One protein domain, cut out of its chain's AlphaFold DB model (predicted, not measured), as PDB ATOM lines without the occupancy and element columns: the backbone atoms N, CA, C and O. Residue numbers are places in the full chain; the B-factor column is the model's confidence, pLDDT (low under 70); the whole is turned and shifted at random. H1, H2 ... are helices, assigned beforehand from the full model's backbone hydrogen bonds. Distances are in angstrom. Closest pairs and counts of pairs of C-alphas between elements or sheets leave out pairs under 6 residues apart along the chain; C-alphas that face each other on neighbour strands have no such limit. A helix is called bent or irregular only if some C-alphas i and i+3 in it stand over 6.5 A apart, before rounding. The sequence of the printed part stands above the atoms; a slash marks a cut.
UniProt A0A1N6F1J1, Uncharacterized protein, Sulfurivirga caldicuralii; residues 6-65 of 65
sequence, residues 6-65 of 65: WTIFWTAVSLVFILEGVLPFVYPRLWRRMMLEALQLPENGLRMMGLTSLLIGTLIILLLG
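AT A GLANCE: This is residues 6 to 65 of the 65 residues of an uncharacterized protein of Sulfurivirga caldicuralii (UniProt A0A1N6F1J1). The domain is an open, angular U of three helices: the long helices H1 and H3 make the two arms, and the shorter H2 makes the base that joins them. The middle between the arms is empty, and H1 meets H2 only at a corner, while H3 comes near H2 without clearly touching it. The printed part has 60 residues with three named helices, in the order H1, H2, H3, and no named strand; the class is all helix. The whole is loose, with a radius of gyration of the C-alphas of 14.7 A, and flat, spanning 37 by 29 by 15 A.

IN THESE COORDINATES: H1 is residues 6 to 26, 29.9 A from first to last C-alpha, and begins with C-alpha 6 at (7.815, -25.386, 12.152). It is neither bent nor irregular, but only just: C-alphas 20 and 23 are 6.1 A apart. H2 is residues 28 to 40, 18.6 A long, and begins with C-alpha 28 at (32.970, -29.052, 32.166). H3, the longest helix with 22 residues, is residues 43 to 64, 31.4 A from first to last C-alpha, and ends with C-alpha 64 at (5.027, -11.665, 27.240).

HOW THE PARTS SIT: H1 and H2 touch only at the corner by their link, through residues 23 to 24 of H1 and 30 to 32 of H2. Their closest C-alphas are those of Pro 24 and Trp 31, 5.5 A apart. Their lines are about perpendicular, at 83 degrees. H2 and H3 are close but not clearly touching; their closest C-alphas, those of Ala 38 and Leu 46, are 7.2 A apart. These two helices run opposite ways at a steep tilt of 66 degrees. H1 and H3 are apart. In H2 and H3 every O i to N i+4 pair is within hydrogen-bond range; in H1 15 of 17 are.

THE WHOLE: The C-alphas of Thr 7 and Pro 42 are the two farthest apart, at 39.0 A, while those of Trp 6 and Gly 65, the first and last printed, are 17.5 A apart. Residues 6 to 22, which belong to H1, stand free, as do residues 50 to 65, of which 50 to 64 belong to H3. The links from H1 to H2 and from H2 to H3 are both tight, with 1 and 2 residues between the helices. The printed part has no cut, and it ends at the chain's last residue, 65. The mean pLDDT of the printed part is 91.2, and no printed residue is under 70.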
ATOM      1  N   TRP A   6       6.819 -24.317  12.101       89.50
ATOM      2  CA  TRP A   6       7.815 -25.386  12.152       89.50
ATOM      3  C   TRP A   6       9.266 -24.903  12.203       89.50
ATOM      4  O   TRP A   6      10.059 -25.454  12.959       89.50
ATOM      5  N   THR A   7       9.629 -23.883  11.426       90.69
ATOM      6  CA  THR A   7      10.970 -23.288  11.448       90.69
ATOM      7  C   THR A   7      11.250 -22.676  12.816       90.69
ATOM      8  O   THR A   7      12.269 -23.002  13.413       90.69
ATOM      9  N   ILE A   8      10.317 -21.885  13.356       89.94
ATOM     10  CA  ILE A   8      10.463 -21.259  14.682       89.94
ATOM     11  C   ILE A   8      10.625 -22.329  15.767       89.94
ATOM     12  O   ILE A   8      11.509 -22.215  16.615       89.94
ATOM     13  N   PHE A   9       9.818 -23.394  15.713       91.12
ATOM     14  CA  PHE A   9       9.921 -24.513  16.646       91.12
ATOM     15  C   PHE A   9      11.310 -25.163  16.604       91.12
ATOM     16  O   PHE A   9      11.970 -25.281  17.637       91.12
ATOM     17  N   TRP A  10      11.797 -25.527  15.414       93.75
ATOM     18  CA  TRP A  10      13.121 -26.137  15.269       93.75
ATOM     19  C   TRP A  10      14.254 -25.190  15.670       93.75
ATOM     20  O   TRP A  10      15.240 -25.638  16.263       93.75
ATOM     21  N   THR A  11      14.117 -23.887  15.421       93.56
ATOM     22  CA  THR A  11      15.082 -22.879  15.875       93.56
ATOM     23  C   THR A  11      15.107 -22.775  17.398       93.56
ATOM     24  O   THR A  11      16.189 -22.815  17.982       93.56
ATOM     25  N   ALA A  12      13.947 -22.711  18.058       91.81
ATOM     26  CA  ALA A  12      13.858 -22.664  19.518       91.81
ATOM     27  C   ALA A  12      14.485 -23.910  20.163       91.81
ATOM     28  O   ALA A  12      15.313 -23.787  21.065       91.81
ATOM     29  N   VAL A  13      14.167 -25.105  19.649       94.31
ATOM     30  CA  VAL A  13      14.774 -26.368  20.108       94.31
ATOM     31  C   VAL A  13      16.294 -26.354  19.912       94.31
ATOM     32  O   VAL A  13      17.035 -26.715  20.827       94.31
ATOM     33  N   SER A  14      16.773 -25.894  18.755       94.69
ATOM     34  CA  SER A  14      18.213 -25.810  18.479       94.69
ATOM     35  C   SER A  14      18.927 -24.864  19.447       94.69
ATOM     36  O   SER A  14      20.007 -25.189  19.933       94.69
ATOM     37  N   LEU A  15      18.318 -23.721  19.778       94.44
ATOM     38  CA  LEU A  15      18.880 -22.770  20.740       94.44
ATOM     39  C   LEU A  15      18.976 -23.366  22.147       94.44
ATOM     40  O   LEU A  15      20.007 -23.193  22.793       94.44
ATOM     41  N   VAL A  16      17.958 -24.104  22.599       93.50
ATOM     42  CA  VAL A  16      18.003 -24.811  23.892       93.50
ATOM     43  C   VAL A  16      19.168 -25.801  23.920       93.50
ATOM     44  O   VAL A  16      19.947 -25.789  24.869       93.50
ATOM     45  N   PHE A  17      19.355 -26.590  22.857       93.19
ATOM     46  CA  PHE A  17      20.482 -27.526  22.750       93.19
ATOM     47  C   PHE A  17      21.846 -26.830  22.732       93.19
ATOM     48  O   PHE A  17      22.785 -27.315  23.361       93.19
ATOM     49  N   ILE A  18      21.974 -25.704  22.026       94.38
ATOM     50  CA  ILE A  18      23.220 -24.930  22.005       94.38
ATOM     51  C   ILE A  18      23.516 -24.388  23.406       94.38
ATOM     52  O   ILE A  18      24.632 -24.557  23.888       94.38
ATOM     53  N   LEU A  19      22.538 -23.783  24.085       90.56
ATOM     54  CA  LEU A  19      22.732 -23.224  25.426       90.56
ATOM     55  C   LEU A  19      23.079 -24.308  26.457       90.56
ATOM     56  O   LEU A  19      24.053 -24.155  27.196       90.56
ATOM     57  N   GLU A  20      22.347 -25.424  26.451       90.38
ATOM     58  CA  GLU A  20      22.629 -26.590  27.300       90.38
ATOM     59  C   GLU A  20      23.980 -27.239  26.970       90.38
ATOM     60  O   GLU A  20      24.641 -27.760  27.859       90.38
ATOM     61  N   GLY A  21      24.434 -27.191  25.713       91.12
ATOM     62  CA  GLY A  21      25.720 -27.748  25.281       91.12
ATOM     63  C   GLY A  21      26.924 -26.834  25.534       91.12
ATOM     64  O   GLY A  21      28.035 -27.320  25.757       91.12
ATOM     65  N   VAL A  22      26.731 -25.513  25.543       94.88
ATOM     66  CA  VAL A  22      27.813 -24.533  25.745       94.88
ATOM     67  C   VAL A  22      28.401 -24.636  27.153       94.88
ATOM     68  O   VAL A  22      29.623 -24.651  27.296       94.88
ATOM     69  N   LEU A  23      27.572 -24.754  28.193       88.69
ATOM     70  CA  LEU A  23      28.036 -24.897  29.581       88.69
ATOM     71  C   LEU A  23      28.962 -26.114  29.809       88.69
ATOM     72  O   LEU A  23      30.071 -25.914  30.315       88.69
ATOM     73  N   PRO A  24      28.585 -27.354  29.435       90.62
ATOM     74  CA  PRO A  24      29.453 -28.518  29.575       90.62
ATOM     75  C   PRO A  24      30.670 -28.471  28.643       90.62
ATOM     76  O   PRO A  24      31.711 -29.014  29.011       90.62
ATOM     77  N   PHE A  25      30.577 -27.817  27.480       93.06
ATOM     78  CA  PHE A  25      31.702 -27.689  26.549       93.06
ATOM     79  C   PHE A  25      32.756 -26.684  27.033       93.06
ATOM     80  O   PHE A  25      33.947 -26.993  27.046       93.06
ATOM     81  N   VAL A  26      32.330 -25.493  27.465       94.88
ATOM     82  CA  VAL A  26      33.233 -24.412  27.892       94.88
ATOM     83  C   VAL A  26      33.717 -24.621  29.330       94.88
ATOM     84  O   VAL A  26      34.899 -24.431  29.618       94.88
ATOM     85  N   TYR A  27      32.836 -25.051  30.240       93.44
ATOM     86  CA  TYR A  27      33.141 -25.211  31.668       93.44
ATOM     87  C   TYR A  27      32.723 -26.588  32.222       93.44
ATOM     88  O   TYR A  27      31.904 -26.673  33.144       93.44
ATOM     89  N   PRO A  28      33.355 -27.689  31.775       91.00
ATOM     90  CA  PRO A  28      32.970 -29.052  32.166       91.00
ATOM     91  C   PRO A  28      33.052 -29.310  33.679       91.00
ATOM     92  O   PRO A  28      32.256 -30.063  34.239       91.00
ATOM     93  N   ARG A  29      34.008 -28.678  34.377       93.19
ATOM     94  CA  ARG A  29      34.173 -28.823  35.836       93.19
ATOM     95  C   ARG A  29      33.056 -28.136  36.619       93.19
ATOM     96  O   ARG A  29      32.584 -28.695  37.606       93.19
ATOM     97  N   LEU A  30      32.649 -26.942  36.181       90.81
ATOM     98  CA  LEU A  30      31.560 -26.191  36.800       90.81
ATOM     99  C   LEU A  30      30.242 -26.939  36.610       90.81
ATOM    100  O   LEU A  30      29.545 -27.194  37.588       90.81
ATOM    101  N   TRP A  31      29.973 -27.379  35.378       92.19
ATOM    102  CA  TRP A  31      28.796 -28.175  35.051       92.19
ATOM    103  C   TRP A  31      28.696 -29.448  35.899       92.19
ATOM    104  O   TRP A  31      27.674 -29.709  36.531       92.19
ATOM    105  N   ARG A  32      29.792 -30.216  35.999       91.81
ATOM    106  CA  ARG A  32      29.830 -31.430  36.826       91.81
ATOM    107  C   ARG A  32      29.552 -31.136  38.301       91.81
ATOM    108  O   ARG A  32      28.857 -31.915  38.945       91.81
ATOM    109  N   ARG A  33      30.082 -30.034  38.841       93.62
ATOM    110  CA  ARG A  33      29.812 -29.623  40.225       93.62
ATOM    111  C   ARG A  33      28.336 -29.278  40.427       93.62
ATOM    112  O   ARG A  33      27.755 -29.785  41.375       93.62
ATOM    113  N   MET A  34      27.737 -28.499  39.524       89.94
ATOM    114  CA  MET A  34      26.311 -28.144  39.581       89.94
ATOM    115  C   MET A  34      25.410 -29.385  39.544       89.94
ATOM    116  O   MET A  34      24.499 -29.509  40.353       89.94
ATOM    117  N   MET A  35      25.704 -30.342  38.657       90.19
ATOM    118  CA  MET A  35      24.986 -31.620  38.597       90.19
ATOM    119  C   MET A  35      25.112 -32.418  39.902       90.19
ATOM    120  O   MET A  35      24.116 -32.918  40.415       90.19
ATOM    121  N   LEU A  36      26.320 -32.518  40.467       92.69
ATOM    122  CA  LEU A  36      26.543 -33.215  41.739       92.69
ATOM    123  C   LEU A  36      25.831 -32.538  42.914       92.69
ATOM    124  O   LEU A  36      25.364 -33.224  43.817       92.69
ATOM    125  N   GLU A  37      25.746 -31.214  42.906       89.56
ATOM    126  CA  GLU A  37      25.020 -30.437  43.909       89.56
ATOM    127  C   GLU A  37      23.504 -30.636  43.763       89.56
ATOM    128  O   GLU A  37      22.815 -30.861  44.756       89.56
ATOM    129  N   ALA A  38      22.996 -30.702  42.528       87.94
ATOM    130  CA  ALA A  38      21.603 -31.046  42.250       87.94
ATOM    131  C   ALA A  38      21.240 -32.471  42.708       87.94
ATOM    132  O   ALA A  38      20.144 -32.690  43.214       87.94
ATOM    133  N   LEU A  39      22.167 -33.428  42.588       87.81
ATOM    134  CA  LEU A  39      22.015 -34.803  43.089       87.81
ATOM    135  C   LEU A  39      22.007 -34.898  44.623       87.81
ATOM    136  O   LEU A  39      21.489 -35.870  45.165       87.81
ATOM    137  N   GLN A  40      22.591 -33.923  45.324       90.50
ATOM    138  CA  GLN A  40      22.572 -33.860  46.790       90.50
ATOM    139  C   GLN A  40      21.288 -33.228  47.336       90.50
ATOM    140  O   GLN A  40      21.022 -33.330  48.537       90.50
ATOM    141  N   LEU A  41      20.481 -32.585  46.485       86.81
ATOM    142  CA  LEU A  41      19.188 -32.065  46.903       86.81
ATOM    143  C   LEU A  41      18.233 -33.229  47.210       86.81
ATOM    144  O   LEU A  41      18.147 -34.184  46.436       86.81
ATOM    145  N   PRO A  42      17.458 -33.147  48.305       87.00
ATOM    146  CA  PRO A  42      16.396 -34.111  48.558       87.00
ATOM    147  C   PRO A  42      15.370 -34.067  47.417       87.00
ATOM    148  O   PRO A  42      15.117 -33.001  46.851       87.00
ATOM    149  N   GLU A  43      14.722 -35.197  47.119       86.75
ATOM    150  CA  GLU A  43      13.754 -35.313  46.011       86.75
ATOM    151  C   GLU A  43      12.689 -34.206  46.030       86.75
ATOM    152  O   GLU A  43      12.331 -33.653  44.992       86.75
ATOM    153  N   ASN A  44      12.226 -33.819  47.222       87.94
ATOM    154  CA  ASN A  44      11.270 -32.727  47.393       87.94
ATOM    155  C   ASN A  44      11.831 -31.369  46.945       87.94
ATOM    156  O   ASN A  44      11.111 -30.592  46.325       87.94
ATOM    157  N   GLY A  45      13.109 -31.093  47.217       87.19
ATOM    158  CA  GLY A  45      13.787 -29.872  46.780       87.19
ATOM    159  C   GLY A  45      13.932 -29.817  45.263       87.19
ATOM    160  O   GLY A  45      13.606 -28.799  44.656       87.19
ATOM    161  N   LEU A  46      14.311 -30.937  44.639       87.69
ATOM    162  CA  LEU A  46      14.424 -31.035  43.183       87.69
ATOM    163  C   LEU A  46      13.060 -30.856  42.494       87.69
ATOM    164  O   LEU A  46      12.948 -30.121  41.511       87.69
ATOM    165  N   ARG A  47      11.996 -31.452  43.052       90.38
ATOM    166  CA  ARG A  47      10.617 -31.270  42.563       90.38
ATOM    167  C   ARG A  47      10.142 -29.828  42.712       90.38
ATOM    168  O   ARG A  47       9.519 -29.314  41.787       90.38
ATOM    169  N   MET A  48      10.454 -29.160  43.824       91.50
ATOM    170  CA  MET A  48      10.091 -27.751  44.025       91.50
ATOM    171  C   MET A  48      10.867 -26.821  43.081       91.50
ATOM    172  O   MET A  48      10.285 -25.883  42.538       91.50
ATOM    173  N   MET A  49      12.152 -27.094  42.828       89.81
ATOM    174  CA  MET A  49      12.943 -26.378  41.815       89.81
ATOM    175  C   MET A  49      12.339 -26.541  40.416       89.81
ATOM    176  O   MET A  49      12.160 -25.558  39.699       89.81
ATOM    177  N   GLY A  50      11.956 -27.764  40.042       89.50
ATOM    178  CA  GLY A  50      11.261 -28.014  38.779       89.50
ATOM    179  C   GLY A  50       9.920 -27.281  38.697       89.50
ATOM    180  O   GLY A  50       9.640 -26.618  37.703       89.50
ATOM    181  N   LEU A  51       9.114 -27.335  39.763       93.50
ATOM    182  CA  LEU A  51       7.809 -26.673  39.827       93.50
ATOM    183  C   LEU A  51       7.933 -25.150  39.704       93.50
ATOM    184  O   LEU A  51       7.193 -24.530  38.949       93.50
ATOM    185  N   THR A  52       8.875 -24.545  40.425       92.94
ATOM    186  CA  THR A  52       9.115 -23.097  40.359       92.94
ATOM    187  C   THR A  52       9.588 -22.677  38.971       92.94
ATOM    188  O   THR A  52       9.061 -21.707  38.436       92.94
ATOM    189  N   SER A  53      10.485 -23.443  38.340       91.06
ATOM    190  CA  SER A  53      10.910 -23.205  36.954       91.06
ATOM    191  C   SER A  53       9.741 -23.292  35.962       91.06
ATOM    192  O   SER A  53       9.555 -22.397  35.137       91.06
ATOM    193  N   LEU A  54       8.881 -24.310  36.097       93.69
ATOM    194  CA  LEU A  54       7.671 -24.462  35.281       93.69
ATOM    195  C   LEU A  54       6.693 -23.296  35.465       93.69
ATOM    196  O   LEU A  54       6.154 -22.783  34.483       93.69
ATOM    197  N   LEU A  55       6.468 -22.864  36.707       96.38
ATOM    198  CA  LEU A  55       5.585 -21.741  37.021       96.38
ATOM    199  C   LEU A  55       6.130 -20.427  36.460       96.38
ATOM    200  O   LEU A  55       5.375 -19.680  35.843       96.38
ATOM    201  N   ILE A  56       7.427 -20.163  36.626       95.69
ATOM    202  CA  ILE A  56       8.079 -18.966  36.081       95.69
ATOM    203  C   ILE A  56       7.993 -18.967  34.553       95.69
ATOM    204  O   ILE A  56       7.578 -17.966  33.974       95.69
ATOM    205  N   GLY A  57       8.319 -20.085  33.897       90.00
ATOM    206  CA  GLY A  57       8.219 -20.207  32.441       90.00
ATOM    207  C   GLY A  57       6.793 -19.979  31.934       90.00
ATOM    208  O   GLY A  57       6.582 -19.233  30.980       90.00
ATOM    209  N   THR A  58       5.803 -20.546  32.625       94.44
ATOM    210  CA  THR A  58       4.380 -20.348  32.311       94.44
ATOM    211  C   THR A  58       3.967 -18.888  32.488       94.44
ATOM    212  O   THR A  58       3.273 -18.336  31.638       94.44
ATOM    213  N   LEU A  59       4.418 -18.241  33.564       95.69
ATOM    214  CA  LEU A  59       4.115 -16.841  33.838       95.69
ATOM    215  C   LEU A  59       4.738 -15.914  32.787       95.69
ATOM    216  O   LEU A  59       4.085 -14.973  32.351       95.69
ATOM    217  N   ILE A  60       5.966 -16.194  32.345       94.06
ATOM    218  CA  ILE A  60       6.629 -15.456  31.261       94.06
ATOM    219  C   ILE A  60       5.809 -15.560  29.975       94.06
ATOM    220  O   ILE A  60       5.524 -14.533  29.368       94.06
ATOM    221  N   ILE A  61       5.388 -16.768  29.588       92.56
ATOM    222  CA  ILE A  61       4.553 -16.972  28.395       92.56
ATOM    223  C   ILE A  61       3.210 -16.244  28.537       92.56
ATOM    224  O   ILE A  61       2.742 -15.658  27.575       92.56
ATOM    225  N   LEU A  62       2.602 -16.231  29.726       93.19
ATOM    226  CA  LEU A  62       1.332 -15.537  29.950       93.19
ATOM    227  C   LEU A  62       1.460 -14.001  29.910       93.19
ATOM    228  O   LEU A  62       0.501 -13.325  29.552       93.19
ATOM    229  N   LEU A  63       2.604 -13.449  30.329       93.75
ATOM    230  CA  LEU A  63       2.827 -11.998  30.404       93.75
ATOM    231  C   LEU A  63       3.409 -11.394  29.118       93.75
ATOM    232  O   LEU A  63       3.130 -10.233  28.822       93.75
ATOM    233  N   LEU A  64       4.270 -12.133  28.413       86.00
ATOM    234  CA  LEU A  64       5.027 -11.665  27.240       86.00
ATOM    235  C   LEU A  64       4.606 -12.343  25.930       86.00
ATOM    236  O   LEU A  64       5.015 -11.873  24.867       86.00
ATOM    237  N   GLY A  65       3.890 -13.466  26.014       71.81
ATOM    238  CA  GLY A  65       3.398 -14.227  24.865       71.81
ATOM    239  C   GLY A  65       2.040 -13.769  24.364       71.81
ATOM    240  O   GLY A  65       1.323 -13.055  25.099       71.81
TER     241      GLY A  65